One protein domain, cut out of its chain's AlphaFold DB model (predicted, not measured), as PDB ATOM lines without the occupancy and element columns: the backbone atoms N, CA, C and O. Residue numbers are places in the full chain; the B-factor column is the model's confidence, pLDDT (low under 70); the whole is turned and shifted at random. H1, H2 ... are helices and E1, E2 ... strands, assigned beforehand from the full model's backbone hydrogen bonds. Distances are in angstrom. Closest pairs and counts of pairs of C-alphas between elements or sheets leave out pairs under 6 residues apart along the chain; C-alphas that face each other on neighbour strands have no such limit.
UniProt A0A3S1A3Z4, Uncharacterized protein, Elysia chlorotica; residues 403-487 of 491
ATOM      1  N   LYS A 403      43.164  -5.796  68.769       86.56
ATOM      2  CA  LYS A 403      44.195  -6.610  68.124       86.56
ATOM      3  C   LYS A 403      45.568  -6.166  68.620       86.56
ATOM      4  O   LYS A 403      45.996  -5.047  68.344       86.56
ATOM      5  N   VAL A 404      46.276  -7.050  69.312       88.19
ATOM      6  CA  VAL A 404      47.672  -6.824  69.700       88.19
ATOM      7  C   VAL A 404      48.570  -7.179  68.520       88.19
ATOM      8  O   VAL A 404      48.621  -8.328  68.087       88.19
ATOM      9  N   GLU A 405      49.298  -6.198  67.996       89.06
ATOM     10  CA  GLU A 405      50.285  -6.428  66.940       89.06
ATOM     11  C   GLU A 405      51.696  -6.600  67.513       89.06
ATOM     12  O   GLU A 405      52.044  -6.058  68.567       89.06
ATOM     13  N   HIS A 406      52.540  -7.363  66.816       85.88
ATOM     14  CA  HIS A 406      53.934  -7.515  67.214       85.88
ATOM     15  C   HIS A 406      54.691  -6.193  67.051       85.88
ATOM     16  O   HIS A 406      54.666  -5.558  65.998       85.88
ATOM     17  N   CYS A 407      55.419  -5.811  68.100       86.12
ATOM     18  CA  CYS A 407      56.282  -4.637  68.106       86.12
ATOM     19  C   CYS A 407      57.289  -4.676  66.942       86.12
ATOM     20  O   CYS A 407      58.048  -5.639  66.800       86.12
ATOM     21  N   THR A 408      57.335  -3.619  66.125       93.50
ATOM     22  CA  THR A 408      58.326  -3.521  65.047       93.50
ATOM     23  C   THR A 408      59.733  -3.349  65.626       93.50
ATOM     24  O   THR A 408      59.930  -2.714  66.665       93.50
ATOM     25  N   ARG A 409      60.756  -3.862  64.927       92.44
ATOM     26  CA  ARG A 409      62.159  -3.742  65.368       92.44
ATOM     27  C   ARG A 409      62.578  -2.283  65.600       92.44
ATOM     28  O   ARG A 409      63.314  -2.008  66.541       92.44
ATOM     29  N   GLN A 410      62.103  -1.357  64.765       95.50
ATOM     30  CA  GLN A 410      62.389   0.076  64.896       95.50
ATOM     31  C   GLN A 410      61.754   0.663  66.164       95.50
ATOM     32  O   GLN A 410      62.452   1.307  66.947       95.50
ATOM     33  N   PHE A 411      60.468   0.378  66.413       92.44
ATOM     34  CA  PHE A 411      59.784   0.825  67.628       92.44
ATOM     35  C   PHE A 411      60.443   0.250  68.885       92.44
ATOM     36  O   PHE A 411      60.653   0.980  69.853       92.44
ATOM     37  N   PHE A 412      60.831  -1.032  68.859       91.62
ATOM     38  CA  PHE A 412      61.569  -1.659  69.952       91.62
ATOM     39  C   PHE A 412      62.900  -0.949  70.211       91.62
ATOM     40  O   PHE A 412      63.157  -0.527  71.333       91.62
ATOM     41  N   LEU A 413      63.741  -0.746  69.192       93.69
ATOM     42  CA  LEU A 413      65.042  -0.098  69.384       93.69
ATOM     43  C   LEU A 413      64.904   1.325  69.951       93.69
ATOM     44  O   LEU A 413      65.643   1.668  70.874       93.69
ATOM     45  N   ALA A 414      63.916   2.101  69.497       96.25
ATOM     46  CA  ALA A 414      63.640   3.437  70.025       96.25
ATOM     47  C   ALA A 414      63.102   3.436  71.474       96.25
ATOM     48  O   ALA A 414      63.445   4.323  72.255       96.25
ATOM     49  N   ASN A 415      62.280   2.447  71.854       93.62
ATOM     50  CA  ASN A 415      61.503   2.486  73.100       93.62
ATOM     51  C   ASN A 415      61.877   1.432  74.156       93.62
ATOM     52  O   ASN A 415      61.387   1.530  75.276       93.62
ATOM     53  N   HIS A 416      62.750   0.456  73.881       91.56
ATOM     54  CA  HIS A 416      63.041  -0.666  74.797       91.56
ATOM     55  C   HIS A 416      63.538  -0.247  76.190       91.56
ATOM     56  O   HIS A 416      63.342  -0.988  77.146       91.56
ATOM     57  N   LYS A 417      64.157   0.935  76.324       94.25
ATOM     58  CA  LYS A 417      64.580   1.499  77.621       94.25
ATOM     59  C   LYS A 417      63.417   2.037  78.468       94.25
ATOM     60  O   LYS A 417      63.584   2.215  79.666       94.25
ATOM     61  N   LYS A 418      62.271   2.326  77.840       91.50
ATOM     62  CA  LYS A 418      61.019   2.788  78.470       91.50
ATOM     63  C   LYS A 418      59.950   1.689  78.526       91.50
ATOM     64  O   LYS A 418      59.032   1.773  79.332       91.50
ATOM     65  N   ALA A 419      60.037   0.689  77.649       85.38
ATOM     66  CA  ALA A 419      59.087  -0.410  77.570       85.38
ATOM     67  C   ALA A 419      59.233  -1.365  78.763       85.38
ATOM     68  O   ALA A 419      60.346  -1.692  79.179       85.38
ATOM     69  N   TYR A 420      58.107  -1.871  79.268       79.88
ATOM     70  CA  TYR A 420      58.116  -2.885  80.317       79.88
ATOM     71  C   TYR A 420      58.794  -4.176  79.805       79.88
ATOM     72  O   TYR A 420      58.418  -4.677  78.737       79.88
ATOM     73  N   PRO A 421      59.806  -4.728  80.505       79.50
ATOM     74  CA  PRO A 421      60.603  -5.849  80.012       79.50
ATOM     75  C   PRO A 421      59.835  -7.177  80.108       79.50
ATOM     76  O   PRO A 421      59.975  -7.946  81.054       79.50
ATOM     77  N   MET A 422      59.053  -7.468  79.072       81.62
ATOM     78  CA  MET A 422      58.164  -8.632  78.963       81.62
ATOM     79  C   MET A 422      58.936  -9.922  78.615       81.62
ATOM     80  O   MET A 422      58.798 -10.466  77.522       81.62
ATOM     81  N   ARG A 423      59.815 -10.366  79.526       84.12
ATOM     82  CA  ARG A 423      60.838 -11.411  79.290       84.12
ATOM     83  C   ARG A 423      60.387 -12.862  79.502       84.12
ATOM     84  O   ARG A 423      61.162 -13.763  79.200       84.12
ATOM     85  N   GLN A 424      59.197 -13.100  80.047       86.25
ATOM     86  CA  GLN A 424      58.687 -14.439  80.369       86.25
ATOM     87  C   GLN A 424      57.413 -14.741  79.572       86.25
ATOM     88  O   GLN A 424      56.696 -13.819  79.188       86.25
ATOM     89  N   ILE A 425      57.145 -16.021  79.312       85.62
ATOM     90  CA  ILE A 425      55.877 -16.518  78.762       85.62
ATOM     91  C   ILE A 425      55.466 -17.724  79.629       85.62
ATOM     92  O   ILE A 425      56.232 -18.688  79.677       85.62
ATOM     93  N   PRO A 426      54.310 -17.691  80.321       87.19
ATOM     94  CA  PRO A 426      53.389 -16.556  80.442       87.19
ATOM     95  C   PRO A 426      54.055 -15.333  81.094       87.19
ATOM     96  O   PRO A 426      55.025 -15.457  81.838       87.19
ATOM     97  N   ARG A 427      53.545 -14.133  80.797       90.12
ATOM     98  CA  ARG A 427      54.136 -12.856  81.245       90.12
ATOM     99  C   ARG A 427      53.938 -12.563  82.731       90.12
ATOM    100  O   ARG A 427      54.583 -11.669  83.269       90.12
ATOM    101  N   GLY A 428      53.030 -13.296  83.364       91.56
ATOM    102  CA  GLY A 428      52.618 -13.136  84.748       91.56
ATOM    103  C   GLY A 428      51.165 -13.562  84.928       91.56
ATOM    104  O   GLY A 428      50.534 -14.084  84.002       91.56
ATOM    105  N   LEU A 429      50.638 -13.312  86.122       92.44
ATOM    106  CA  LEU A 429      49.213 -13.413  86.423       92.44
ATOM    107  C   LEU A 429      48.548 -12.050  86.196       92.44
ATOM    108  O   LEU A 429      49.126 -11.020  86.541       92.44
ATOM    109  N   ALA A 430      47.336 -12.051  85.651       94.69
ATOM    110  CA  ALA A 430      46.475 -10.879  85.562       94.69
ATOM    111  C   ALA A 430      45.145 -11.174  86.265       94.69
ATOM    112  O   ALA A 430      44.528 -12.212  86.029       94.69
ATOM    113  N   LEU A 431      44.713 -10.262  87.132       94.56
ATOM    114  CA  LEU A 431      43.474 -10.378  87.894       94.56
ATOM    115  C   LEU A 431      42.456  -9.368  87.362       94.56
ATOM    116  O   LEU A 431      42.689  -8.164  87.445       94.56
ATOM    117  N   ILE A 432      41.332  -9.859  86.842       95.06
ATOM    118  CA  ILE A 432      40.187  -9.038  86.446       95.06
ATOM    119  C   ILE A 432      39.111  -9.180  87.522       95.06
ATOM    120  O   ILE A 432      38.623 -10.280  87.789       95.06
ATOM    121  N   ILE A 433      38.736  -8.060  88.134       93.94
ATOM    122  CA  ILE A 433      37.609  -7.976  89.064       93.94
ATOM    123  C   ILE A 433      36.502  -7.217  88.342       93.94
ATOM    124  O   ILE A 433      36.590  -6.005  88.155       93.94
ATOM    125  N   ASN A 434      35.489  -7.950  87.900       94.50
ATOM    126  CA  ASN A 434      34.315  -7.413  87.243       94.50
ATOM    127  C   ASN A 434      33.251  -7.089  88.304       94.50
ATOM    128  O   ASN A 434      32.836  -7.971  89.058       94.50
ATOM    129  N   VAL A 435      32.855  -5.818  88.388       91.50
ATOM    130  CA  VAL A 435      31.927  -5.297  89.403       91.50
ATOM    131  C   VAL A 435      30.677  -4.781  88.696       91.50
ATOM    132  O   VAL A 435      30.587  -3.604  88.356       91.50
ATOM    133  N   ASP A 436      29.733  -5.688  88.442       89.19
ATOM    134  CA  ASP A 436      28.470  -5.355  87.769       89.19
ATOM    135  C   ASP A 436      27.524  -4.556  88.689       89.19
ATOM    136  O   ASP A 436      26.800  -3.675  88.224       89.19
ATOM    137  N   GLU A 437      27.570  -4.820  90.000       88.75
ATOM    138  CA  GLU A 437      26.710  -4.216  91.023       88.75
ATOM    139  C   GLU A 437      27.532  -3.536  92.128       88.75
ATOM    140  O   GLU A 437      28.539  -4.067  92.602       88.75
ATOM    141  N   VAL A 438      27.071  -2.361  92.566       86.62
ATOM    142  CA  VAL A 438      27.616  -1.610  93.705       86.62
ATOM    143  C   VAL A 438      26.450  -1.202  94.595       86.62
ATOM    144  O   VAL A 438      25.459  -0.666  94.103       86.62
ATOM    145  N   GLU A 439      26.564  -1.432  95.902       87.75
ATOM    146  CA  GLU A 439      25.505  -1.124  96.867       87.75
ATOM    147  C   GLU A 439      25.044   0.345  96.759       87.75
ATOM    148  O   GLU A 439      25.854   1.273  96.693       87.75
ATOM    149  N   GLY A 440      23.726   0.551  96.685       91.69
ATOM    150  CA  GLY A 440      23.119   1.874  96.502       91.69
ATOM    151  C   GLY A 440      23.213   2.463  95.085       91.69
ATOM    152  O   GLY A 440      22.829   3.616  94.897       91.69
ATOM    153  N   LYS A 441      23.698   1.714  94.083       89.75
ATOM    154  CA  LYS A 441      23.740   2.138  92.671       89.75
ATOM    155  C   LYS A 441      23.080   1.093  91.758       89.75
ATOM    156  O   LYS A 441      23.151  -0.096  92.056       89.75
ATOM    157  N   PRO A 442      22.451   1.504  90.640       90.62
ATOM    158  CA  PRO A 442      21.962   0.556  89.641       90.62
ATOM    159  C   PRO A 442      23.130  -0.218  89.013       90.62
ATOM    160  O   PRO A 442      24.237   0.312  88.890       90.62
ATOM    161  N   ALA A 443      22.871  -1.459  88.594       87.81
ATOM    162  CA  ALA A 443      23.864  -2.302  87.933       87.81
ATOM    163  C   ALA A 443      24.398  -1.636  86.652       87.81
ATOM    164  O   ALA A 443      23.623  -1.141  85.826       87.81
ATOM    165  N   ARG A 444      25.723  -1.624  86.462       87.81
ATOM    166  CA  ARG A 444      26.349  -0.983  85.296       87.81
ATOM    167  C   ARG A 444      26.267  -1.910  84.084       87.81
ATOM    168  O   ARG A 444      27.065  -2.843  83.947       87.81
ATOM    169  N   LYS A 445      25.343  -1.605  83.165       85.56
ATOM    170  CA  LYS A 445      25.304  -2.191  81.814       85.56
ATOM    171  C   LYS A 445      26.677  -2.036  81.137       85.56
ATOM    172  O   LYS A 445      27.380  -1.056  81.366       85.56
ATOM    173  N   GLY A 446      27.079  -3.017  80.330       88.62
ATOM    174  CA  GLY A 446      28.364  -2.999  79.610       88.62
ATOM    175  C   GLY A 446      29.553  -3.645  80.338       88.62
ATOM    176  O   GLY A 446      30.467  -4.126  79.678       88.62
ATOM    177  N   THR A 447      29.532  -3.769  81.666       90.62
ATOM    178  CA  THR A 447      30.707  -4.203  82.460       90.62
ATOM    179  C   THR A 447      31.194  -5.628  82.104       90.62
ATOM    180  O   THR A 447      32.393  -5.859  81.955       90.62
ATOM    181  N   ASN A 448      30.284  -6.551  81.764       89.81
ATOM    182  CA  ASN A 448      30.641  -7.861  81.191       89.81
ATOM    183  C   ASN A 448      31.372  -7.782  79.827       89.81
ATOM    184  O   ASN A 448      32.246  -8.605  79.560       89.81
ATOM    185  N   PHE A 449      31.064  -6.794  78.978       90.00
ATOM    186  CA  PHE A 449      31.782  -6.573  77.716       90.00
ATOM    187  C   PHE A 449      33.181  -5.991  77.971       90.00
ATOM    188  O   PHE A 449      34.145  -6.457  77.364       90.00
ATOM    189  N   ASP A 450      33.318  -5.044  78.911       91.31
ATOM    190  CA  ASP A 450      34.620  -4.516  79.361       91.31
ATOM    191  C   ASP A 450      35.539  -5.661  79.829       91.31
ATOM    192  O   ASP A 450      36.688  -5.775  79.391       91.31
ATOM    193  N   ARG A 451      35.009  -6.561  80.671       94.06
ATOM    194  CA  ARG A 451      35.694  -7.767  81.161       94.06
ATOM    195  C   ARG A 451      36.193  -8.659  80.028       94.06
ATOM    196  O   ARG A 451      37.351  -9.076  80.055       94.06
ATOM    197  N   ASP A 452      35.344  -8.963  79.051       92.69
ATOM    198  CA  ASP A 452      35.689  -9.884  77.964       92.69
ATOM    199  C   ASP A 452      36.688  -9.251  76.983       92.69
ATOM    200  O   ASP A 452      37.639  -9.911  76.555       92.69
ATOM    201  N   ASN A 453      36.571  -7.946  76.717       91.81
ATOM    202  CA  ASN A 453      37.556  -7.180  75.949       91.81
ATOM    203  C   ASN A 453      38.932  -7.163  76.650       91.81
ATOM    204  O   ASN A 453      39.956  -7.414  76.008       91.81
ATOM    205  N   LEU A 454      38.970  -6.935  77.970       94.75
ATOM    206  CA  LEU A 454      40.198  -7.001  78.773       94.75
ATOM    207  C   LEU A 454      40.791  -8.414  78.812       94.75
ATOM    208  O   LEU A 454      42.008  -8.565  78.688       94.75
ATOM    209  N   CYS A 455      39.951  -9.443  78.931       94.88
ATOM    210  CA  CYS A 455      40.367 -10.841  78.888       94.88
ATOM    211  C   CYS A 455      41.050 -11.168  77.547       94.88
ATOM    212  O   CYS A 455      42.184 -11.648  77.514       94.88
ATOM    213  N   ASN A 456      40.422 -10.792  76.429       93.38
ATOM    214  CA  ASN A 456      40.967 -10.980  75.085       93.38
ATOM    215  C   ASN A 456      42.297 -10.235  74.867       93.38
ATOM    216  O   ASN A 456      43.223 -10.792  74.270       93.38
ATOM    217  N   LEU A 457      42.421  -8.999  75.363       94.00
ATOM    218  CA  LEU A 457      43.661  -8.216  75.309       94.00
ATOM    219  C   LEU A 457      44.786  -8.877  76.122       94.00
ATOM    220  O   LEU A 457      45.890  -9.078  75.615       94.00
ATOM    221  N   LEU A 458      44.520  -9.246  77.374       94.75
ATOM    222  CA  LEU A 458      45.521  -9.833  78.268       94.75
ATOM    223  C   LEU A 458      45.963 -11.238  77.810       94.75
ATOM    224  O   LEU A 458      47.146 -11.566  77.929       94.75
ATOM    225  N   CYS A 459      45.070 -12.017  77.189       93.81
ATOM    226  CA  CYS A 459      45.391 -13.303  76.561       93.81
ATOM    227  C   CYS A 459      46.328 -13.127  75.359       93.81
ATOM    228  O   CYS A 459      47.339 -13.822  75.255       93.81
ATOM    229  N   GLN A 460      46.059 -12.151  74.481       92.31
ATOM    230  CA  GLN A 460      46.966 -11.795  73.380       92.31
ATOM    231  C   GLN A 460      48.311 -11.241  73.879       92.31
ATOM    232  O   GLN A 460      49.340 -11.388  73.222       92.31
ATOM    233  N   LEU A 461      48.329 -10.639  75.069       92.25
ATOM    234  CA  LEU A 461      49.550 -10.257  75.771       92.25
ATOM    235  C   LEU A 461      50.196 -11.418  76.557       92.25
ATOM    236  O   LEU A 461      51.173 -11.171  77.257       92.25
ATOM    237  N   HIS A 462      49.728 -12.660  76.410       93.06
ATOM    238  CA  HIS A 462      50.244 -13.872  77.064       93.06
ATOM    239  C   HIS A 462      50.277 -13.819  78.607       93.06
ATOM    240  O   HIS A 462      51.208 -14.345  79.225       93.06
ATOM    241  N   PHE A 463      49.287 -13.191  79.244       94.88
ATOM    242  CA  PHE A 463      49.070 -13.312  80.690       94.88
ATOM    243  C   PHE A 463      48.207 -14.532  81.031       94.88
ATOM    244  O   PHE A 463      47.308 -14.896  80.277       94.88
ATOM    245  N   ASN A 464      48.443 -15.119  82.204       93.88
ATOM    246  CA  ASN A 464      47.519 -16.075  82.812       93.88
ATOM    247  C   ASN A 464      46.432 -15.289  83.553       93.88
ATOM    248  O   ASN A 464      46.736 -14.605  84.531       93.88
ATOM    249  N   ILE A 465      45.185 -15.363  83.093       95.81
ATOM    250  CA  ILE A 465      44.098 -14.517  83.602       95.81
ATOM    251  C   ILE A 465      43.260 -15.266  84.637       95.81
ATOM    252  O   ILE A 465      42.894 -16.420  84.433       95.81
ATOM    253  N   ILE A 466      42.919 -14.579  85.726       94.38
ATOM    254  CA  ILE A 466      41.911 -14.998  86.700       94.38
ATOM    255  C   ILE A 466      40.826 -13.917  86.733       94.38
ATOM    256  O   ILE A 466      41.139 -12.729  86.816       94.38
ATOM    257  N   VAL A 467      39.557 -14.320  86.652       94.69
ATOM    258  CA  VAL A 467      38.407 -13.412  86.527       94.69
ATOM    259  C   VAL A 467      37.402 -13.681  87.645       94.69
ATOM    260  O   VAL A 467      37.028 -14.831  87.866       94.69
ATOM    261  N   TYR A 468      36.934 -12.629  88.321       93.00
ATOM    262  CA  TYR A 468      35.864 -12.699  89.322       93.00
ATOM    263  C   TYR A 468      34.725 -11.753  88.947       93.00
ATOM    264  O   TYR A 468      34.972 -10.571  88.739       93.00
ATOM    265  N   ASN A 469      33.494 -12.266  88.898       89.94
ATOM    266  CA  ASN A 469      32.292 -11.515  88.496       89.94
ATOM    267  C   ASN A 469      31.425 -11.021  89.665       89.94
ATOM    268  O   ASN A 469      30.340 -10.500  89.437       89.94
ATOM    269  N   CYS A 470      31.832 -11.241  90.918       77.12
ATOM    270  CA  CYS A 470      30.969 -10.988  92.068       77.12
ATOM    271  C   CYS A 470      31.743 -10.366  93.230       77.12
ATOM    272  O   CYS A 470      32.793 -10.877  93.634       77.12
ATOM    273  N   ALA A 471      31.186  -9.294  93.799       67.44
ATOM    274  CA  ALA A 471      31.773  -8.553  94.912       67.44
ATOM    275  C   ALA A 471      31.997  -9.429  96.161       67.44
ATOM    276  O   ALA A 471      33.027  -9.305  96.825       67.44
ATOM    277  N   SER A 472      31.087 -10.369  96.449       69.12
ATOM    278  CA  SER A 472      31.203 -11.269  97.607       69.12
ATOM    279  C   SER A 472      32.337 -12.294  97.463       69.12
ATOM    280  O   SER A 472      32.934 -12.696  98.460       69.12
ATOM    281  N   CYS A 473      32.701 -12.679  96.233       64.44
ATOM    282  CA  CYS A 473      33.796 -13.618  95.981       64.44
ATOM    283  C   CYS A 473      35.182 -13.016  96.255       64.44
ATOM    284  O   CYS A 473      36.128 -13.774  96.488       64.44
ATOM    285  N   ILE A 474      35.315 -11.682  96.220       69.38
ATOM    286  CA  ILE A 474      36.599 -10.980  96.338       69.38
ATOM    287  C   ILE A 474      37.230 -11.239  97.711       69.38
ATOM    288  O   ILE A 474      38.395 -11.618  97.774       69.38
ATOM    289  N   SER A 475      36.481 -11.095  98.808       67.50
ATOM    290  CA  SER A 475      37.022 -11.209 100.174       67.50
ATOM    291  C   SER A 475      37.665 -12.579 100.443       67.50
ATOM    292  O   SER A 475      38.807 -12.660 100.902       67.50
ATOM    293  N   THR A 476      36.968 -13.660 100.089       67.62
ATOM    294  CA  THR A 476      37.426 -15.044 100.294       67.62
ATOM    295  C   THR A 476      38.511 -15.450  99.292       67.62
ATOM    296  O   THR A 476      39.506 -16.088  99.656       67.62
ATOM    297  N   SER A 477      38.361 -15.062  98.023       67.69
ATOM    298  CA  SER A 477      39.290 -15.475  96.963       67.69
ATOM    299  C   SER A 477      40.601 -14.704  96.991       67.69
ATOM    300  O   SER A 477      41.647 -15.293  96.743       67.69
ATOM    301  N   LEU A 478      40.584 -13.412  97.328       72.69
ATOM    302  CA  LEU A 478      41.783 -12.571  97.328       72.69
ATOM    303  C   LEU A 478      42.709 -12.931  98.504       72.69
ATOM    304  O   LEU A 478      43.918 -13.032  98.311       72.69
ATOM    305  N   SER A 479      42.152 -13.286  99.670       72.19
ATOM    306  CA  SER A 479      42.909 -13.899 100.777       72.19
ATOM    307  C   SER A 479      43.550 -15.239 100.368       72.19
ATOM    308  O   SER A 479      44.748 -15.461 100.568       72.19
ATOM    309  N   THR A 480      42.787 -16.111  99.699       73.19
ATOM    310  CA  THR A 480      43.271 -17.418  99.210       73.19
ATOM    311  C   THR A 480      44.351 -17.273  98.126       73.19
ATOM    312  O   THR A 480      45.348 -18.001  98.123       73.19
ATOM    313  N   MET A 481      44.192 -16.304  97.222       70.69
ATOM    314  CA  MET A 481      45.140 -16.019  96.148       70.69
ATOM    315  C   MET A 481      46.429 -15.399  96.680       70.69
ATOM    316  O   MET A 481      47.498 -15.853  96.287       70.69
ATOM    317  N   ILE A 482      46.364 -14.440  97.613       72.50
ATOM    318  CA  ILE A 482      47.564 -13.907  98.273       72.50
ATOM    319  C   ILE A 482      48.327 -15.049  98.950       72.50
ATOM    320  O   ILE A 482      49.529 -15.180  98.732       72.50
ATOM    321  N   ARG A 483      47.638 -15.948  99.669       71.88
ATOM    322  CA  ARG A 483      48.261 -17.154 100.243       71.88
ATOM    323  C   ARG A 483      48.902 -18.045  99.167       71.88
ATOM    324  O   ARG A 483      50.007 -18.523  99.371       71.88
ATOM    325  N   THR A 484      48.276 -18.231  98.007       67.62
ATOM    326  CA  THR A 484      48.799 -19.114  96.940       67.62
ATOM    327  C   THR A 484      49.942 -18.492  96.121       67.62
ATOM    328  O   THR A 484      50.807 -19.218  95.635       67.62
ATOM    329  N   VAL A 485      49.960 -17.165  95.961       66.94
ATOM    330  CA  VAL A 485      50.937 -16.433  95.134       66.94
ATOM    331  C   VAL A 485      52.145 -15.955  95.947       66.94
ATOM    332  O   VAL A 485      53.258 -15.973  95.426       66.94
ATOM    333  N   TYR A 486      51.956 -15.560  97.213       59.03
ATOM    334  CA  TYR A 486      53.034 -15.050  98.074       59.03
ATOM    335  C   TYR A 486      53.653 -16.092  99.011       59.03
ATOM    336  O   TYR A 486      54.719 -15.823  99.567       59.03
ATOM    337  N   LEU A 487      53.064 -17.284  99.180       48.38
ATOM    338  CA  LEU A 487      53.814 -18.384  99.786       48.38
ATOM    339  C   LEU A 487      54.901 -18.832  98.797       48.38
ATOM    340  O   LEU A 487      54.571 -19.254  97.685       48.38
TER     341      LEU A 487
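What this domain is: This is residues 403 to 487 of the 491 residues of an uncharacterized protein of Elysia chlorotica (UniProt A0A3S1A3Z4). A small ribbon of two parallel strands, E1 and E2, has helix H2 packed over one side, while the longer helix H3 lies loosely on the other side and its residues 479 to 484 stick out. Far from this body, the short helix H1 stands free on an arm, residues 407 to 421, and at the opposite end residues 434 to 446 make a long loop. The printed part has 85 residues with three named helices and two named strands in the order H1 E1 H2 E2 H3, and its class is mixed, helices and strands. The whole is loose and flat, with a radius of gyration of the C-alphas of 16.7 A and spans of 50 by 36 by 18 A.

Where its parts are: Start at the sheet: find C-alpha 429 at (49.213, -13.413, 86.423), where E1, residues 429 to 433, begins and runs 13.1 A. Its neighbour E2, residues 464 to 468, is 13.8 A long. H2, residues 447 to 460, covers 20.1 A. H3, residues 471 to 486, runs 22.5 A and ends at C-alpha 486 at (53.034, -15.050, 98.074). H1, residues 409 to 415, begins at C-alpha 409 at (62.159, -3.742, 65.368) and is 9.9 A long.

How they stand to each other: Look first at E1 and E2, parallel at 19 degrees: C-alphas 432 and 467 face each other at 4.7 A, and N 430 and O 464, like N 466 and O 430, are within hydrogen-bond range at 2.9 A. E1, H2 and E2 form a strand-helix-strand unit, two parallel neighbour strands with a helix between them along the chain, and its crossover is right-handed. The closest C-alphas of H2 and E2 are those of Cys 455 and Ile 465, 7.0 A apart; those of H2 and E1 are Arg 451 and Ile 432, 7.1 A apart. On H3, look at Ile 474: its C-alpha is 7.3 A from that of Tyr 468 in E2, the closest pair of these two elements. H3 has a kink of 35 degrees near residue 478. H2 and H3 are apart, and H1 is apart from H2, E2 and H3. In H1 and H2 every O i to N i+4 pair is within hydrogen-bond range; in H3 it is 9 of 12.

The domain as a whole: The C-alphas of Gln 410 and Gly 440 are the two farthest apart, at 50.4 A. The printed part has no cut. The links H1 to E1 and E1 to H2 are long, 13 residues each; H2 to E2 and E2 to H3 are tight. Mean pLDDT of the printed part is 86.0, and you will find values under 70 at residues 471 to 477 and 484 to 487.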